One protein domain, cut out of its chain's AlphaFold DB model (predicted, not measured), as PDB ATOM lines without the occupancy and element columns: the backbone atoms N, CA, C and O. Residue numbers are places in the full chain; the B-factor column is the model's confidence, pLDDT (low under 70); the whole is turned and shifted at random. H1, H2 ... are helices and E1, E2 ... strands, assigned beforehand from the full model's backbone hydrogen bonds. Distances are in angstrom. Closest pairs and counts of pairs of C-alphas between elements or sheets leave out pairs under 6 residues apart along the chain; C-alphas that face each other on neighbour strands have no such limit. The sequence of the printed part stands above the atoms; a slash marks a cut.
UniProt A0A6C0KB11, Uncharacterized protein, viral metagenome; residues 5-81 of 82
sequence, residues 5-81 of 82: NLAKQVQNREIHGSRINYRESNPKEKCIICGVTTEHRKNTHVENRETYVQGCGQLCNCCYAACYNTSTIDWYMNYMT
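AT A GLANCE: This is residues 5 to 81 of the 82 residues of an uncharacterized protein of viral metagenome (UniProt A0A6C0KB11). What shape do these atoms make? They make a strung-out rod: helix H1 at one end, then a long link to a small knot of the strand hairpin E1 and E2 with the unnamed loops of residues 42 to 60, then helix H2, and last H3 near the other end, where residues 74 to 81 stick out free. What is it built of? The printed part has 77 residues with three named helices and two named strands, in the order H1, E1, E2, H2, H3; the sheet is E1 - E2, antiparallel, and the class is mixed, with 33 residues, under half, in named elements. How spread out is it? It is extended, with a radius of gyration of the C-alphas of 18.2 A and spans of 61 by 21 by 20 A.

IN THESE COORDINATES: Where does the first element lie? H1 is residues 5 to 16, 15.9 A from first to last C-alpha, beginning at C-alpha 5 at (37.213, -16.651, 23.840). Where are the strands? E1 is residues 28 to 30, 6.7 A long, and E2 is residues 37 to 41, 9.5 A long, with C-alpha 37 at (33.076, -33.542, 17.884). Which helices follow? H2 is residues 61 to 68, 10.7 A long, and H3 is residues 76 to 80, 6.8 A long, ending at C-alpha 80 at (14.549, -51.253, 15.707).

HOW THE PARTS SIT: How does H1 stand to the rest? H1 touches no helix, and it is apart from E2, H2 and H3. How do the strands pair? E1 and E2 form an antiparallel hairpin, their directions at 132 degrees, and the C-alphas of Lys 28 and Arg 41, which face each other, are 4.1 A apart. N 29 and O 40 are within hydrogen-bond range at 2.9 A, and N 38 and O 29 at 2.8 A. Where do H2 and H3 stand? H2 is apart from E1, and H3 is apart from E1, E2 and H2. How do the helix backbones look? In H1 and H2 every O i to N i+4 pair is within hydrogen-bond range; in H3 it is 0 of 1, with 1 of 2 O i to N i+3 pairs within range.

THE WHOLE: How large is it? The two C-alphas farthest apart, those of His 16 and Asp 74, are 60.9 A apart. Which links are long, and is there a cut? The links from H1 to E1, 11 residues, and from E2 to H2, 19 residues, are long; the printed part has no cut. What ties the unnamed stretch? Residues 52 to 53 pair with residues 57 to 58, antiparallel. Where is confidence low? The mean pLDDT of the printed part is 82.4, and residues 22 to 25 and 69 to 81 of this model are under 70.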
ATOM      1  N   ASN A   5      38.169 -17.682  23.446       75.19
ATOM      2  CA  ASN A   5      37.213 -16.651  23.840       75.19
ATOM      3  C   ASN A   5      37.215 -16.415  25.354       75.19
ATOM      4  O   ASN A   5      37.145 -15.268  25.787       75.19
ATOM      5  N   LEU A   6      37.347 -17.466  26.167       78.81
ATOM      6  CA  LEU A   6      37.439 -17.314  27.620       78.81
ATOM      7  C   LEU A   6      38.757 -16.647  28.025       78.81
ATOM      8  O   LEU A   6      38.740 -15.754  28.863       78.81
ATOM      9  N   ALA A   7      39.876 -17.028  27.404       82.81
ATOM     10  CA  ALA A   7      41.177 -16.416  27.680       82.81
ATOM     11  C   ALA A   7      41.163 -14.900  27.410       82.81
ATOM     12  O   ALA A   7      41.589 -14.118  28.258       82.81
ATOM     13  N   LYS A   8      40.574 -14.476  26.284       84.50
ATOM     14  CA  LYS A   8      40.390 -13.052  25.954       84.50
ATOM     15  C   LYS A   8      39.489 -12.332  26.958       84.50
ATOM     16  O   LYS A   8      39.774 -11.203  27.347       84.50
ATOM     17  N   GLN A   9      38.412 -12.975  27.410       84.50
ATOM     18  CA  GLN A   9      37.527 -12.395  28.425       84.50
ATOM     19  C   GLN A   9      38.212 -12.256  29.793       84.50
ATOM     20  O   GLN A   9      38.006 -11.250  30.468       84.50
ATOM     21  N   VAL A  10      39.039 -13.229  30.193       87.12
ATOM     22  CA  VAL A  10      39.846 -13.163  31.425       87.12
ATOM     23  C   VAL A  10      40.837 -12.005  31.345       87.12
ATOM     24  O   VAL A  10      40.843 -11.158  32.233       87.12
ATOM     25  N   GLN A  11      41.575 -11.892  30.240       88.62
ATOM     26  CA  GLN A  11      42.501 -10.781  30.019       88.62
ATOM     27  C   GLN A  11      41.785  -9.418  30.070       88.62
ATOM     28  O   GLN A  11      42.243  -8.485  30.728       88.62
ATOM     29  N   ASN A  12      40.612  -9.291  29.442       86.75
ATOM     30  CA  ASN A  12      39.836  -8.048  29.485       86.75
ATOM     31  C   ASN A  12      39.305  -7.715  30.885       86.75
ATOM     32  O   ASN A  12      39.167  -6.536  31.216       86.75
ATOM     33  N   ARG A  13      39.020  -8.720  31.720       88.38
ATOM     34  CA  ARG A  13      38.673  -8.509  33.129       88.38
ATOM     35  C   ARG A  13      39.856  -7.964  33.924       88.38
ATOM     36  O   ARG A  13      39.657  -7.051  34.716       88.38
ATOM     37  N   GLU A  14      41.052  -8.504  33.716       91.12
ATOM     38  CA  GLU A  14      42.267  -8.069  34.416       91.12
ATOM     39  C   GLU A  14      42.659  -6.635  34.052       91.12
ATOM     40  O   GLU A  14      43.017  -5.856  34.930       91.12
ATOM     41  N   ILE A  15      42.540  -6.267  32.772       90.69
ATOM     42  CA  ILE A  15      42.955  -4.944  32.281       90.69
ATOM     43  C   ILE A  15      41.858  -3.886  32.486       90.69
ATOM     44  O   ILE A  15      42.151  -2.762  32.885       90.69
ATOM     45  N   HIS A  16      40.594  -4.226  32.213       91.69
ATOM     46  CA  HIS A  16      39.497  -3.250  32.113       91.69
ATOM     47  C   HIS A  16      38.388  -3.454  33.158       91.69
ATOM     48  O   HIS A  16      37.384  -2.748  33.124       91.69
ATOM     49  N   GLY A  17      38.489  -4.455  34.041       87.31
ATOM     50  CA  GLY A  17      37.429  -4.780  35.007       87.31
ATOM     51  C   GLY A  17      36.134  -5.306  34.369       87.31
ATOM     52  O   GLY A  17      35.089  -5.347  35.019       87.31
ATOM     53  N   SER A  18      36.179  -5.704  33.094       87.25
ATOM     54  CA  SER A  18      35.014  -6.218  32.365       87.25
ATOM     55  C   SER A  18      34.505  -7.541  32.955       87.25
ATOM     56  O   SER A  18      35.270  -8.348  33.486       87.25
ATOM     57  N   ARG A  19      33.195  -7.799  32.858       81.88
ATOM     58  CA  ARG A  19      32.596  -9.068  33.312       81.88
ATOM     59  C   ARG A  19      32.846 -10.185  32.295       81.88
ATOM     60  O   ARG A  19      32.755  -9.965  31.094       81.88
ATOM     61  N   ILE A  20      33.100 -11.396  32.794       81.69
ATOM     62  CA  ILE A  20      33.236 -12.603  31.965       81.69
ATOM     63  C   ILE A  20      31.835 -13.145  31.665       81.69
ATOM     64  O   ILE A  20      31.032 -13.333  32.581       81.69
ATOM     65  N   ASN A  21      31.551 -13.430  30.396       75.62
ATOM     66  CA  ASN A  21      30.324 -14.071  29.945       75.62
ATOM     67  C   ASN A  21      30.591 -15.539  29.584       75.62
ATOM     68  O   ASN A  21      31.001 -15.885  28.475       75.62
ATOM     69  N   TYR A  22      30.309 -16.430  30.536       69.31
ATOM     70  CA  TYR A  22      30.534 -17.865  30.362       69.31
ATOM     71  C   TYR A  22      29.542 -18.526  29.384       69.31
ATOM     72  O   TYR A  22      29.880 -19.529  28.746       69.31
ATOM     73  N   ARG A  23      28.333 -17.961  29.218       65.75
ATOM     74  CA  ARG A  23      27.262 -18.541  28.381       65.75
ATOM     75  C   ARG A  23      27.622 -18.576  26.899       65.75
ATOM     76  O   ARG A  23      27.240 -19.516  26.209       65.75
ATOM     77  N   GLU A  24      28.377 -17.593  26.430       66.00
ATOM     78  CA  GLU A  24      28.696 -17.419  25.009       66.00
ATOM     79  C   GLU A  24      29.705 -18.452  24.487       66.00
ATOM     80  O   GLU A  24      29.784 -18.736  23.296       66.00
ATOM     81  N   SER A  25      30.441 -19.094  25.393       69.94
ATOM     82  CA  SER A  25      31.541 -19.980  25.030       69.94
ATOM     83  C   SER A  25      31.129 -21.427  24.723       69.94
ATOM     84  O   SER A  25      31.993 -22.174  24.273       69.94
ATOM     85  N   ASN A  26      29.851 -21.801  24.954       80.19
ATOM     86  CA  ASN A  26      29.309 -23.173  25.056       80.19
ATOM     87  C   ASN A  26      29.764 -24.114  23.917       80.19
ATOM     88  O   ASN A  26      29.065 -24.238  22.899       80.19
ATOM     89  N   PRO A  27      30.918 -24.788  24.070       85.69
ATOM     90  CA  PRO A  27      31.526 -25.533  22.985       85.69
ATOM     91  C   PRO A  27      30.876 -26.912  22.873       85.69
ATOM     92  O   PRO A  27      30.369 -27.459  23.858       85.69
ATOM     93  N   LYS A  28      30.914 -27.481  21.666       90.25
ATOM     94  CA  LYS A  28      30.550 -28.884  21.457       90.25
ATOM     95  C   LYS A  28      31.529 -29.786  22.203       90.25
ATOM     96  O   LYS A  28      32.724 -29.487  22.290       90.25
ATOM     97  N   GLU A  29      31.011 -30.866  22.763       92.06
ATOM     98  CA  GLU A  29      31.842 -31.886  23.382       92.06
ATOM     99  C   GLU A  29      32.549 -32.738  22.332       92.06
ATOM    100  O   GLU A  29      32.248 -32.692  21.136       92.06
ATOM    101  N   LYS A  30      33.565 -33.465  22.785       94.25
ATOM    102  CA  LYS A  30      34.319 -34.405  21.967       94.25
ATOM    103  C   LYS A  30      34.172 -35.785  22.573       94.25
ATOM    104  O   LYS A  30      34.183 -35.916  23.795       94.25
ATOM    105  N   CYS A  31      34.072 -36.788  21.715       94.81
ATOM    106  CA  CYS A  31      34.062 -38.173  22.134       94.81
ATOM    107  C   CYS A  31      35.353 -38.493  22.888       94.81
ATOM    108  O   CYS A  31      36.444 -38.245  22.376       94.81
ATOM    109  N   ILE A  32      35.233 -39.078  24.077       95.00
ATOM    110  CA  ILE A  32      36.389 -39.444  24.904       95.00
ATOM    111  C   ILE A  32      37.252 -40.562  24.292       95.00
ATOM    112  O   ILE A  32      38.425 -40.664  24.630       95.00
ATOM    113  N   ILE A  33      36.691 -41.376  23.388       93.38
ATOM    114  CA  ILE A  33      37.395 -42.496  22.744       93.38
ATOM    115  C   ILE A  33      38.108 -42.037  21.470       93.38
ATOM    116  O   ILE A  33      39.315 -42.202  21.344       93.38
ATOM    117  N   CYS A  34      37.372 -41.459  20.516       93.94
ATOM    118  CA  CYS A  34      37.917 -41.128  19.195       93.94
ATOM    119  C   CYS A  34      38.200 -39.632  18.982       93.94
ATOM    120  O   CYS A  34      38.744 -39.250  17.949       93.94
ATOM    121  N   GLY A  35      37.810 -38.761  19.916       94.19
ATOM    122  CA  GLY A  35      38.048 -37.318  19.832       94.19
ATOM    123  C   GLY A  35      37.153 -36.553  18.852       94.19
ATOM    124  O   GLY A  35      37.280 -35.327  18.765       94.19
ATOM    125  N   VAL A  36      36.243 -37.226  18.131       95.25
ATOM    126  CA  VAL A  36      35.315 -36.566  17.197       95.25
ATOM    127  C   VAL A  36      34.373 -35.624  17.941       95.25
ATOM    128  O   VAL A  36      33.934 -35.916  19.053       95.25
ATOM    129  N   THR A  37      34.046 -34.489  17.331       94.12
ATOM    130  CA  THR A  37      33.076 -33.542  17.884       94.12
ATOM    131  C   THR A  37      31.677 -34.160  17.890       94.12
ATOM    132  O   THR A  37      31.194 -34.603  16.851       94.12
ATOM    133  N   THR A  38      31.019 -34.168  19.044       92.00
ATOM    134  CA  THR A  38      29.657 -34.684  19.222       92.00
ATOM    135  C   THR A  38      28.618 -33.587  19.011       92.00
ATOM    136  O   THR A  38      28.944 -32.401  18.930       92.00
ATOM    137  N   GLU A  39      27.341 -33.955  18.929       90.19
ATOM    138  CA  GLU A  39      26.251 -32.985  18.785       90.19
ATOM    139  C   GLU A  39      25.999 -32.182  20.070       90.19
ATOM    140  O   GLU A  39      25.728 -30.978  20.019       90.19
ATOM    141  N   HIS A  40      26.173 -32.827  21.225       91.25
ATOM    142  CA  HIS A  40      25.953 -32.216  22.530       91.25
ATOM    143  C   HIS A  40      27.013 -31.162  22.870       91.25
ATOM    144  O   HIS A  40      28.187 -31.264  22.496       91.25
ATOM    145  N   ARG A  41      26.589 -30.129  23.603       90.44
ATOM    146  CA  ARG A  41      27.456 -29.061  24.109       90.44
ATOM    147  C   ARG A  41      27.706 -29.238  25.602       90.44
ATOM    148  O   ARG A  41      26.901 -29.852  26.295       90.44
ATOM    149  N   LYS A  42      28.770 -28.617  26.120       86.62
ATOM    150  CA  LYS A  42      29.143 -28.732  27.543       86.62
ATOM    151  C   LYS A  42      28.038 -28.328  28.519       86.62
ATOM    152  O   LYS A  42      27.951 -28.916  29.590       86.62
ATOM    153  N   ASN A  43      27.200 -27.356  28.159       88.31
ATOM    154  CA  ASN A  43      26.111 -26.887  29.023       88.31
ATOM    155  C   ASN A  43      24.785 -27.637  28.805       88.31
ATOM    156  O   ASN A  43      23.812 -27.338  29.494       88.31
ATOM    157  N   THR A  44      24.701 -28.564  27.844       89.75
ATOM    158  CA  THR A  44      23.501 -29.397  27.658       89.75
ATOM    159  C   THR A  44      23.282 -30.234  28.922       89.75
ATOM    160  O   THR A  44      24.241 -30.814  29.420       89.75
ATOM    161  N   HIS A  45      22.069 -30.318  29.470       90.88
ATOM    162  CA  HIS A  45      21.832 -31.149  30.659       90.88
ATOM    163  C   HIS A  45      22.195 -32.615  30.382       90.88
ATOM    164  O   HIS A  45      21.959 -33.084  29.273       90.88
ATOM    165  N   VAL A  46      22.780 -33.322  31.355       89.56
ATOM    166  CA  VAL A  46      23.275 -34.699  31.162       89.56
ATOM    167  C   VAL A  46      22.148 -35.664  30.788       89.56
ATOM    168  O   VAL A  46      22.342 -36.500  29.918       89.56
ATOM    169  N   GLU A  47      20.957 -35.490  31.360       88.69
ATOM    170  CA  GLU A  47      19.774 -36.312  31.043       88.69
ATOM    171  C   GLU A  47      19.329 -36.200  29.578       88.69
ATOM    172  O   GLU A  47      18.702 -37.110  29.055       88.69
ATOM    173  N   ASN A  48      19.696 -35.113  28.891       90.00
ATOM    174  CA  ASN A  48      19.373 -34.900  27.478       90.00
ATOM    175  C   ASN A  48      20.471 -35.439  26.538       90.00
ATOM    176  O   ASN A  48      20.543 -35.028  25.378       90.00
ATOM    177  N   ARG A  49      21.393 -36.271  27.040       90.06
ATOM    178  CA  ARG A  49      22.532 -36.809  26.285       90.06
ATOM    179  C   ARG A  49      22.461 -38.331  26.264       90.06
ATOM    180  O   ARG A  49      22.853 -38.991  27.218       90.06
ATOM    181  N   GLU A  50      22.011 -38.886  25.148       88.69
ATOM    182  CA  GLU A  50      21.799 -40.333  24.992       88.69
ATOM    183  C   GLU A  50      23.099 -41.144  25.091       88.69
ATOM    184  O   GLU A  50      23.118 -42.250  25.615       88.69
ATOM    185  N   THR A  51      24.206 -40.578  24.611       92.94
ATOM    186  CA  THR A  51      25.509 -41.257  24.520       92.94
ATOM    187  C   THR A  51      26.508 -40.787  25.579       92.94
ATOM    188  O   THR A  51      27.724 -40.927  25.418       92.94
ATOM    189  N   TYR A  52      26.015 -40.191  26.667       94.06
ATOM    190  CA  TYR A  52      26.839 -39.807  27.807       94.06
ATOM    191  C   TYR A  52      26.954 -40.961  28.802       94.06
ATOM    192  O   TYR A  52      25.954 -41.473  29.295       94.06
ATOM    193  N   VAL A  53      28.182 -41.335  29.158       91.06
ATOM    194  CA  VAL A  53      28.439 -42.359  30.176       91.06
ATOM    195  C   VAL A  53      28.842 -41.673  31.476       91.06
ATOM    196  O   VAL A  53      29.833 -40.936  31.531       91.06
ATOM    197  N   GLN A  54      28.070 -41.914  32.538       91.38
ATOM    198  CA  GLN A  54      28.299 -41.315  33.851       91.38
ATOM    199  C   GLN A  54      29.715 -41.622  34.359       91.38
ATOM    200  O   GLN A  54      30.160 -42.764  34.357       91.38
ATOM    201  N   GLY A  55      30.440 -40.580  34.774       89.25
ATOM    202  CA  GLY A  55      31.824 -40.688  35.249       89.25
ATOM    203  C   GLY A  55      32.887 -40.788  34.145       89.25
ATOM    204  O   GLY A  55      34.028 -40.413  34.396       89.25
ATOM    205  N   CYS A  56      32.534 -41.207  32.926       90.81
ATOM    206  CA  CYS A  56      33.472 -41.297  31.799       90.81
ATOM    207  C   CYS A  56      33.428 -40.059  30.896       90.81
ATOM    208  O   CYS A  56      34.470 -39.560  30.474       90.81
ATOM    209  N   GLY A  57      32.229 -39.556  30.602       92.38
ATOM    210  CA  GLY A  57      32.006 -38.422  29.710       92.38
ATOM    211  C   GLY A  57      31.225 -38.786  28.448       92.38
ATOM    212  O   GLY A  57      30.538 -39.803  28.375       92.38
ATOM    213  N   GLN A  58      31.311 -37.914  27.446       95.31
ATOM    214  CA  GLN A  58      30.512 -37.991  26.227       95.31
ATOM    215  C   GLN A  58      31.146 -38.900  25.169       95.31
ATOM    216  O   GLN A  58      32.342 -38.795  24.879       95.31
ATOM    217  N   LEU A  59      30.338 -39.752  24.536       94.50
ATOM    218  CA  LEU A  59      30.734 -40.568  23.386       94.50
ATOM    219  C   LEU A  59      30.055 -40.073  22.105       94.50
ATOM    220  O   LEU A  59      29.059 -39.356  22.150       94.50
ATOM    221  N   CYS A  60      30.612 -40.440  20.950       93.12
ATOM    222  CA  CYS A  60      29.860 -40.403  19.699       93.12
ATOM    223  C   CYS A  60      29.036 -41.688  19.561       93.12
ATOM    224  O   CYS A  60      29.368 -42.701  20.178       93.12
ATOM    225  N   ASN A  61      28.015 -41.670  18.707       90.31
ATOM    226  CA  ASN A  61      27.111 -42.808  18.518       90.31
ATOM    227  C   ASN A  61      27.862 -44.098  18.153       90.31
ATOM    228  O   ASN A  61      27.564 -45.154  18.699       90.31
ATOM    229  N   CYS A  62      28.893 -44.008  17.305       89.56
ATOM    230  CA  CYS A  62      29.699 -45.164  16.909       89.56
ATOM    231  C   CYS A  62      30.460 -45.778  18.092       89.56
ATOM    232  O   CYS A  62      30.434 -46.989  18.288       89.56
ATOM    233  N   CYS A  63      31.134 -44.944  18.891       90.81
ATOM    234  CA  CYS A  63      31.893 -45.407  20.050       90.81
ATOM    235  C   CYS A  63      30.974 -45.898  21.170       90.81
ATOM    236  O   CYS A  63      31.299 -46.883  21.819       90.81
ATOM    237  N   TYR A  64      29.824 -45.250  21.366       90.88
ATOM    238  CA  TYR A  64      28.810 -45.714  22.303       90.88
ATOM    239  C   TYR A  64      28.302 -47.103  21.899       90.88
ATOM    240  O   TYR A  64      28.410 -48.035  22.686       90.88
ATOM    241  N   ALA A  65      27.873 -47.285  20.645       87.06
ATOM    242  CA  ALA A  65      27.448 -48.589  20.140       87.06
ATOM    243  C   ALA A  65      28.543 -49.656  20.319       87.06
ATOM    244  O   ALA A  65      28.271 -50.730  20.839       87.06
ATOM    245  N   ALA A  66      29.797 -49.344  19.981       86.38
ATOM    246  CA  ALA A  66      30.914 -50.272  20.158       86.38
ATOM    247  C   ALA A  66      31.145 -50.679  21.627       86.38
ATOM    248  O   ALA A  66      31.435 -51.841  21.892       86.38
ATOM    249  N   CYS A  67      30.993 -49.756  22.584       82.75
ATOM    250  CA  CYS A  67      31.162 -50.042  24.013       82.75
ATOM    251  C   CYS A  67      30.060 -50.939  24.594       82.75
ATOM    252  O   CYS A  67      30.330 -51.703  25.519       82.75
ATOM    253  N   TYR A  68      28.839 -50.853  24.067       73.69
ATOM    254  CA  TYR A  68      27.709 -51.675  24.513       73.69
ATOM    255  C   TYR A  68      27.562 -52.984  23.709       73.69
ATOM    256  O   TYR A  68      26.799 -53.866  24.100       73.69
ATOM    257  N   ASN A  69      28.349 -53.165  22.642       65.00
ATOM    258  CA  ASN A  69      28.277 -54.298  21.717       65.00
ATOM    259  C   ASN A  69      29.091 -55.545  22.133       65.00
ATOM    260  O   ASN A  69      29.690 -56.191  21.275       65.00
ATOM    261  N   THR A  70      29.117 -55.930  23.415       60.09
ATOM    262  CA  THR A  70      29.897 -57.123  23.831       60.09
ATOM    263  C   THR A  70      29.063 -58.395  24.038       60.09
ATOM    264  O   THR A  70      29.625 -59.478  23.923       60.09
ATOM    265  N   SER A  71      27.742 -58.332  24.266       55.91
ATOM    266  CA  SER A  71      26.902 -59.558  24.367       55.91
ATOM    267  C   SER A  71      25.389 -59.350  24.567       55.91
ATOM    268  O   SER A  71      24.654 -60.329  24.631       55.91
ATOM    269  N   THR A  72      24.878 -58.119  24.677       53.81
ATOM    270  CA  THR A  72      23.462 -57.844  25.024       53.81
ATOM    271  C   THR A  72      22.587 -57.408  23.839       53.81
ATOM    272  O   THR A  72      21.421 -57.056  24.018       53.81
ATOM    273  N   ILE A  73      23.125 -57.451  22.617       54.03
ATOM    274  CA  ILE A  73      22.485 -56.956  21.386       54.03
ATOM    275  C   ILE A  73      21.456 -57.936  20.782       54.03
ATOM    276  O   ILE A  73      21.011 -57.732  19.662       54.03
ATOM    277  N   ASP A  74      21.029 -58.994  21.465       53.50
ATOM    278  CA  ASP A  74      19.922 -59.797  20.916       53.50
ATOM    279  C   ASP A  74      18.566 -59.091  21.081       53.50
ATOM    280  O   ASP A  74      17.634 -59.353  20.330       53.50
ATOM    281  N   TRP A  75      18.430 -58.153  22.024       54.81
ATOM    282  CA  TRP A  75      17.124 -57.556  22.339       54.81
ATOM    283  C   TRP A  75      16.868 -56.185  21.696       54.81
ATOM    284  O   TRP A  75      15.739 -55.889  21.321       54.81
ATOM    285  N   TYR A  76      17.894 -55.340  21.538       58.25
ATOM    286  CA  TYR A  76      17.694 -53.946  21.105       58.25
ATOM    287  C   TYR A  76      17.698 -53.762  19.579       58.25
ATOM    288  O   TYR A  76      16.997 -52.896  19.068       58.25
ATOM    289  N   MET A  77      18.445 -54.589  18.835       57.47
ATOM    290  CA  MET A  77      18.462 -54.509  17.366       57.47
ATOM    291  C   MET A  77      17.179 -55.065  16.747       57.47
ATOM    292  O   MET A  77      16.691 -54.472  15.794       57.47
ATOM    293  N   ASN A  78      16.587 -56.113  17.333       57.06
ATOM    294  CA  ASN A  78      15.309 -56.667  16.870       57.06
ATOM    295  C   ASN A  78      14.153 -55.655  16.986       57.06
ATOM    296  O   ASN A  78      13.327 -55.573  16.088       57.06
ATOM    297  N   TYR A  79      14.139 -54.820  18.032       60.66
ATOM    298  CA  TYR A  79      13.104 -53.797  18.238       60.66
ATOM    299  C   TYR A  79      13.200 -52.602  17.271       60.66
ATOM    300  O   TYR A  79      12.221 -51.896  17.074       60.66
ATOM    301  N   MET A  80      14.373 -52.345  16.680       55.53
ATOM    302  CA  MET A  80      14.549 -51.253  15.707       55.53
ATOM    303  C   MET A  80      14.358 -51.706  14.249       55.53
ATOM    304  O   MET A  80      14.366 -50.866  13.351       55.53
ATOM    305  N   THR A  81      14.230 -53.015  14.008       59.31
ATOM    306  CA  THR A  81      14.028 -53.620  12.678       59.31
ATOM    307  C   THR A  81      12.609 -54.142  12.432       59.31
ATOM    308  O   THR A  81      12.343 -54.628  11.333       59.31
TER     309      THR A  81